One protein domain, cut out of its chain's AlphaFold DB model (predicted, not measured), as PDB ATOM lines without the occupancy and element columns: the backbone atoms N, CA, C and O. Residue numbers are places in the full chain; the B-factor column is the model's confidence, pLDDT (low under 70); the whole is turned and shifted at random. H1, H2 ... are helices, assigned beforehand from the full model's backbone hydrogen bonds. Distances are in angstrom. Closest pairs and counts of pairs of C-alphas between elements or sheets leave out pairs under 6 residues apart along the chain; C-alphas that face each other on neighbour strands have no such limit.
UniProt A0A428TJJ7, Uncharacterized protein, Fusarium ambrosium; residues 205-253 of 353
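What this domain is: This is residues 205 to 253 of the 353 residues of an uncharacterized protein of Fusarium ambrosium (UniProt A0A428TJJ7). Helix H3 runs through the middle of this small all-helix domain, with the short helix H1 packed on one side of it and H2 lying more loosely alongside, on another side. The two ends of the printed part come together at one end of the domain, where residues 207 to 208 and 251 to 252 form a short antiparallel pairing. The printed part has 49 residues with three named helices, in the order H1, H2, H3, and no named strand. It is compact, with a radius of gyration of the C-alphas of 10.6 A, and elongated, spanning 30 by 19 by 19 A.

How they stand to each other: Look first at H1, residues 213 to 217, which touches H3, residues 238 to 249; their closest C-alphas are those of Thr 217 and Ala 242, 4.2 A apart. Going on, you reach H2, residues 225 to 233, which is apart from H1. H2 and H3 form a helical hairpin, at a shallow tilt of 24 degrees, opposite ways. They only just touch, with 3 pairs of C-alphas within 8 A, the closest being those of Leu 231 and His 240, 6.7 A apart; H3 does this with residues 240 to 244 alone. Check the backbones: in H1 and H2 every O i to N i+4 pair is within hydrogen-bond range, and in H3 6 of 8 are.

Where its parts are: Find C-alpha 213 at (23.308, -45.642, 65.548), where H1 begins. From C-alpha 225 at (39.429, -49.491, 78.921), H2 runs 12.8 A to C-alpha 233. H3 runs 16.7 A and ends at C-alpha 249, at (27.997, -58.119, 68.447).

The domain as a whole: The C-alphas farthest apart are those of Asp 233 and Lys 253, 30.7 A. The link from H1 to H2 is short and that from H2 to H3 is tight. The printed part has no cut, and no printed residue is under 70 in pLDDT.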
ATOM      1  N   SER A 205      28.884 -53.859  54.749       91.06
ATOM      2  CA  SER A 205      27.895 -54.651  54.020       91.06
ATOM      3  C   SER A 205      28.029 -56.151  54.294       91.06
ATOM      4  O   SER A 205      27.033 -56.874  54.189       91.06
ATOM      5  N   LEU A 206      29.214 -56.597  54.728       90.94
ATOM      6  CA  LEU A 206      29.541 -57.984  55.064       90.94
ATOM      7  C   LEU A 206      29.099 -58.401  56.470       90.94
ATOM      8  O   LEU A 206      29.264 -59.563  56.829       90.94
ATOM      9  N   TRP A 207      28.524 -57.497  57.260       93.25
ATOM     10  CA  TRP A 207      28.199 -57.748  58.663       93.25
ATOM     11  C   TRP A 207      26.697 -57.645  58.919       93.25
ATOM     12  O   TRP A 207      25.988 -56.856  58.286       93.25
ATOM     13  N   ALA A 208      26.200 -58.476  59.831       93.38
ATOM     14  CA  ALA A 208      24.823 -58.473  60.301       93.38
ATOM     15  C   ALA A 208      24.786 -58.386  61.838       93.38
ATOM     16  O   ALA A 208      25.625 -59.000  62.493       93.38
ATOM     17  N   PRO A 209      23.809 -57.681  62.432       93.75
ATOM     18  CA  PRO A 209      22.880 -56.746  61.782       93.75
ATOM     19  C   PRO A 209      23.608 -55.545  61.147       93.75
ATOM     20  O   PRO A 209      24.784 -55.325  61.412       93.75
ATOM     21  N   GLU A 210      22.933 -54.777  60.289       94.12
ATOM     22  CA  GLU A 210      23.503 -53.529  59.748       94.12
ATOM     23  C   GLU A 210      23.672 -52.487  60.862       94.12
ATOM     24  O   GLU A 210      22.860 -52.438  61.787       94.12
ATOM     25  N   LEU A 211      24.718 -51.660  60.779       93.56
ATOM     26  CA  LEU A 211      24.990 -50.629  61.781       93.56
ATOM     27  C   LEU A 211      23.852 -49.597  61.829       93.56
ATOM     28  O   LEU A 211      23.649 -48.828  60.892       93.56
ATOM     29  N   ASP A 212      23.177 -49.534  62.974       94.69
ATOM     30  CA  ASP A 212      22.164 -48.535  63.304       94.69
ATOM     31  C   ASP A 212      22.572 -47.773  64.573       94.69
ATOM     32  O   ASP A 212      22.702 -48.349  65.654       94.69
ATOM     33  N   VAL A 213      22.787 -46.462  64.444       93.06
ATOM     34  CA  VAL A 213      23.308 -45.642  65.548       93.06
ATOM     35  C   VAL A 213      22.367 -45.653  66.752       93.06
ATOM     36  O   VAL A 213      22.827 -45.750  67.881       93.06
ATOM     37  N   VAL A 214      21.053 -45.600  66.534       91.62
ATOM     38  CA  VAL A 214      20.085 -45.523  67.635       91.62
ATOM     39  C   VAL A 214      20.055 -46.834  68.414       91.62
ATOM     40  O   VAL A 214      20.062 -46.825  69.641       91.62
ATOM     41  N   ASN A 215      20.072 -47.966  67.713       92.19
ATOM     42  CA  ASN A 215      19.966 -49.275  68.347       92.19
ATOM     43  C   ASN A 215      21.259 -49.701  69.059       92.19
ATOM     44  O   ASN A 215      21.184 -50.359  70.097       92.19
ATOM     45  N   PHE A 216      22.435 -49.350  68.525       93.88
ATOM     46  CA  PHE A 216      23.713 -49.816  69.085       93.88
ATOM     47  C   PHE A 216      24.360 -48.860  70.087       93.88
ATOM     48  O   PHE A 216      25.238 -49.303  70.821       93.88
ATOM     49  N   THR A 217      23.941 -47.595  70.201       91.25
ATOM     50  CA  THR A 217      24.455 -46.723  71.279       91.25
ATOM     51  C   THR A 217      24.076 -47.264  72.662       91.25
ATOM     52  O   THR A 217      24.915 -47.299  73.566       91.25
ATOM     53  N   ASP A 218      22.855 -47.786  72.805       89.56
ATOM     54  CA  ASP A 218      22.282 -48.194  74.095       89.56
ATOM     55  C   ASP A 218      22.348 -49.706  74.369       89.56
ATOM     56  O   ASP A 218      21.887 -50.161  75.417       89.56
ATOM     57  N   ILE A 219      22.938 -50.504  73.469       92.12
ATOM     58  CA  ILE A 219      23.085 -51.946  73.705       92.12
ATOM     59  C   ILE A 219      23.995 -52.210  74.918       92.12
ATOM     60  O   ILE A 219      25.005 -51.520  75.130       92.12
ATOM     61  N   ASP A 220      23.616 -53.205  75.721       91.69
ATOM     62  CA  ASP A 220      24.321 -53.614  76.939       91.69
ATOM     63  C   ASP A 220      25.539 -54.482  76.591       91.69
ATOM     64  O   ASP A 220      25.495 -55.712  76.608       91.69
ATOM     65  N   VAL A 221      26.618 -53.814  76.181       89.88
ATOM     66  CA  VAL A 221      27.902 -54.426  75.832       89.88
ATOM     67  C   VAL A 221      29.022 -53.626  76.479       89.88
ATOM     68  O   VAL A 221      29.093 -52.402  76.344       89.88
ATOM     69  N   ASN A 222      29.922 -54.337  77.158       90.56
ATOM     70  CA  ASN A 222      31.073 -53.729  77.809       90.56
ATOM     71  C   ASN A 222      32.200 -53.477  76.807       90.56
ATOM     72  O   ASN A 222      32.678 -54.399  76.142       90.56
ATOM     73  N   LEU A 223      32.649 -52.226  76.762       89.19
ATOM     74  CA  LEU A 223      33.874 -51.831  76.082       89.19
ATOM     75  C   LEU A 223      35.060 -51.958  77.040       89.19
ATOM     76  O   LEU A 223      34.935 -51.799  78.257       89.19
ATOM     77  N   THR A 224      36.218 -52.271  76.482       91.69
ATOM     78  CA  THR A 224      37.479 -52.306  77.218       91.69
ATOM     79  C   THR A 224      37.931 -50.890  77.586       91.69
ATOM     80  O   THR A 224      37.442 -49.894  77.059       91.69
ATOM     81  N   HIS A 225      38.890 -50.788  78.508       90.38
ATOM     82  CA  HIS A 225      39.429 -49.491  78.921       90.38
ATOM     83  C   HIS A 225      40.129 -48.746  77.770       90.38
ATOM     84  O   HIS A 225      40.073 -47.525  77.713       90.38
ATOM     85  N   GLU A 226      40.754 -49.487  76.851       90.00
ATOM     86  CA  GLU A 226      41.406 -48.947  75.650       90.00
ATOM     87  C   GLU A 226      40.374 -48.379  74.668       90.00
ATOM     88  O   GLU A 226      40.475 -47.221  74.279       90.00
ATOM     89  N   GLU A 227      39.310 -49.130  74.380       88.94
ATOM     90  CA  GLU A 227      38.213 -48.678  73.508       88.94
ATOM     91  C   GLU A 227      37.489 -47.443  74.072       88.94
ATOM     92  O   GLU A 227      37.095 -46.553  73.323       88.94
ATOM     93  N   LEU A 228      37.328 -47.351  75.398       89.31
ATOM     94  CA  LEU A 228      36.768 -46.157  76.041       89.31
ATOM     95  C   LEU A 228      37.682 -44.931  75.895       89.31
ATOM     96  O   LEU A 228      37.174 -43.836  75.670       89.31
ATOM     97  N   ALA A 229      39.003 -45.106  75.989       89.94
ATOM     98  CA  ALA A 229      39.965 -44.023  75.783       89.94
ATOM     99  C   ALA A 229      39.977 -43.532  74.322       89.94
ATOM    100  O   ALA A 229      40.034 -42.331  74.072       89.94
ATOM    101  N   GLU A 230      39.845 -44.437  73.348       88.12
ATOM    102  CA  GLU A 230      39.698 -44.055  71.936       88.12
ATOM    103  C   GLU A 230      38.402 -43.266  71.682       88.12
ATOM    104  O   GLU A 230      38.394 -42.298  70.920       88.12
ATOM    105  N   LEU A 231      37.303 -43.637  72.347       89.62
ATOM    106  CA  LEU A 231      36.041 -42.895  72.267       89.62
ATOM    107  C   LEU A 231      36.116 -41.512  72.927       89.62
ATOM    108  O   LEU A 231      35.477 -40.581  72.429       89.62
ATOM    109  N   GLU A 232      36.894 -41.362  74.005       86.69
ATOM    110  CA  GLU A 232      37.192 -40.064  74.628       86.69
ATOM    111  C   GLU A 232      37.855 -39.109  73.627       86.69
ATOM    112  O   GLU A 232      37.406 -37.967  73.479       86.69
ATOM    113  N   ASP A 233      38.855 -39.589  72.879       86.75
ATOM    114  CA  ASP A 233      39.538 -38.819  71.830       86.75
ATOM    115  C   ASP A 233      38.595 -38.440  70.670       86.75
ATOM    116  O   ASP A 233      38.752 -37.383  70.050       86.75
ATOM    117  N   MET A 234      37.574 -39.264  70.409       85.38
ATOM    118  CA  MET A 234      36.509 -39.016  69.424       85.38
ATOM    119  C   MET A 234      35.281 -38.292  70.010       85.38
ATOM    120  O   MET A 234      34.215 -38.276  69.390       85.38
ATOM    121  N   ALA A 235      35.413 -37.688  71.195       85.06
ATOM    122  CA  ALA A 235      34.392 -36.877  71.860       85.06
ATOM    123  C   ALA A 235      33.050 -37.583  72.155       85.06
ATOM    124  O   ALA A 235      32.034 -36.904  72.321       85.06
ATOM    125  N   PHE A 236      33.034 -38.919  72.259       81.94
ATOM    126  CA  PHE A 236      31.834 -39.712  72.568       81.94
ATOM    127  C   PHE A 236      30.622 -39.423  71.670       81.94
ATOM    128  O   PHE A 236      29.480 -39.453  72.127       81.94
ATOM    129  N   GLU A 237      30.832 -39.143  70.383       89.12
ATOM    130  CA  GLU A 237      29.687 -39.025  69.480       89.12
ATOM    131  C   GLU A 237      28.939 -40.366  69.397       89.12
ATOM    132  O   GLU A 237      29.563 -41.423  69.256       89.12
ATOM    133  N   ASP A 238      27.601 -40.324  69.421       89.06
ATOM    134  CA  ASP A 238      26.736 -41.516  69.399       89.06
ATOM    135  C   ASP A 238      27.128 -42.502  68.289       89.06
ATOM    136  O   ASP A 238      27.114 -43.714  68.478       89.06
ATOM    137  N   ARG A 239      27.560 -41.994  67.127       91.00
ATOM    138  CA  ARG A 239      28.015 -42.823  66.004       91.00
ATOM    139  C   ARG A 239      29.253 -43.661  66.338       91.00
ATOM    140  O   ARG A 239      29.337 -44.803  65.889       91.00
ATOM    141  N   HIS A 240      30.208 -43.111  67.085       91.81
ATOM    142  CA  HIS A 240      31.427 -43.814  67.485       91.81
ATOM    143  C   HIS A 240      31.136 -44.844  68.579       91.81
ATOM    144  O   HIS A 240      31.595 -45.982  68.477       91.81
ATOM    145  N   ILE A 241      30.285 -44.493  69.550       91.38
ATOM    146  CA  ILE A 241      29.818 -45.425  70.587       91.38
ATOM    147  C   ILE A 241      29.071 -46.602  69.946       91.38
ATOM    148  O   ILE A 241      29.396 -47.761  70.210       91.38
ATOM    149  N   ALA A 242      28.112 -46.311  69.060       93.62
ATOM    150  CA  ALA A 242      27.358 -47.322  68.331       93.62
ATOM    151  C   ALA A 242      28.268 -48.233  67.504       93.62
ATOM    152  O   ALA A 242      28.067 -49.444  67.507       93.62
ATOM    153  N   ARG A 243      29.289 -47.682  66.828       93.69
ATOM    154  CA  ARG A 243      30.263 -48.469  66.059       93.69
ATOM    155  C   ARG A 243      31.035 -49.438  66.951       93.69
ATOM    156  O   ARG A 243      31.038 -50.629  66.660       93.69
ATOM    157  N   ALA A 244      31.638 -48.938  68.030       91.94
ATOM    158  CA  ALA A 244      32.445 -49.748  68.941       91.94
ATOM    159  C   ALA A 244      31.624 -50.891  69.559       91.94
ATOM    160  O   ALA A 244      32.078 -52.031  69.629       91.94
ATOM    161  N   LYS A 245      30.377 -50.612  69.956       93.81
ATOM    162  CA  LYS A 245      29.470 -51.635  70.492       93.81
ATOM    163  C   LYS A 245      28.972 -52.606  69.423       93.81
ATOM    164  O   LYS A 245      28.892 -53.803  69.685       93.81
ATOM    165  N   TRP A 246      28.666 -52.123  68.221       94.88
ATOM    166  CA  TRP A 246      28.255 -52.963  67.096       94.88
ATOM    167  C   TRP A 246      29.351 -53.951  66.691       94.88
ATOM    168  O   TRP A 246      29.057 -55.120  66.468       94.88
ATOM    169  N   GLU A 247      30.621 -53.541  66.678       92.50
ATOM    170  CA  GLU A 247      31.749 -54.424  66.345       92.50
ATOM    171  C   GLU A 247      31.907 -55.617  67.298       92.50
ATOM    172  O   GLU A 247      32.447 -56.644  66.893       92.50
ATOM    173  N   LYS A 248      31.382 -55.522  68.525       91.12
ATOM    174  CA  LYS A 248      31.373 -56.619  69.507       91.12
ATOM    175  C   LYS A 248      30.283 -57.659  69.273       91.12
ATOM    176  O   LYS A 248      30.410 -58.774  69.766       91.12
ATOM    177  N   VAL A 249      29.197 -57.277  68.605       91.56
ATOM    178  CA  VAL A 249      27.997 -58.119  68.447       91.56
ATOM    179  C   VAL A 249      27.684 -58.449  66.994       91.56
ATOM    180  O   VAL A 249      26.805 -59.265  66.734       91.56
ATOM    181  N   ARG A 250      28.363 -57.801  66.042       92.19
ATOM    182  CA  ARG A 250      28.201 -58.081  64.620       92.19
ATOM    183  C   ARG A 250      28.738 -59.469  64.297       92.19
ATOM    184  O   ARG A 250      29.822 -59.855  64.725       92.19
ATOM    185  N   GLU A 251      28.006 -60.172  63.454       91.88
ATOM    186  CA  GLU A 251      28.397 -61.455  62.890       91.88
ATOM    187  C   GLU A 251      28.645 -61.297  61.392       91.88
ATOM    188  O   GLU A 251      27.984 -60.512  60.703       91.88
ATOM    189  N   ALA A 252      29.619 -62.038  60.867       89.50
ATOM    190  CA  ALA A 252      29.891 -62.040  59.438       89.50
ATOM    191  C   ALA A 252      28.713 -62.676  58.685       89.50
ATOM    192  O   ALA A 252      28.285 -63.792  58.996       89.50
ATOM    193  N   LYS A 253      28.220 -62.003  57.644       89.19
ATOM    194  CA  LYS A 253      27.279 -62.589  56.686       89.19
ATOM    195  C   LYS A 253      28.009 -63.679  55.910       89.19
ATOM    196  O   LYS A 253      28.866 -63.398  55.071       89.19
TER     197      LYS A 253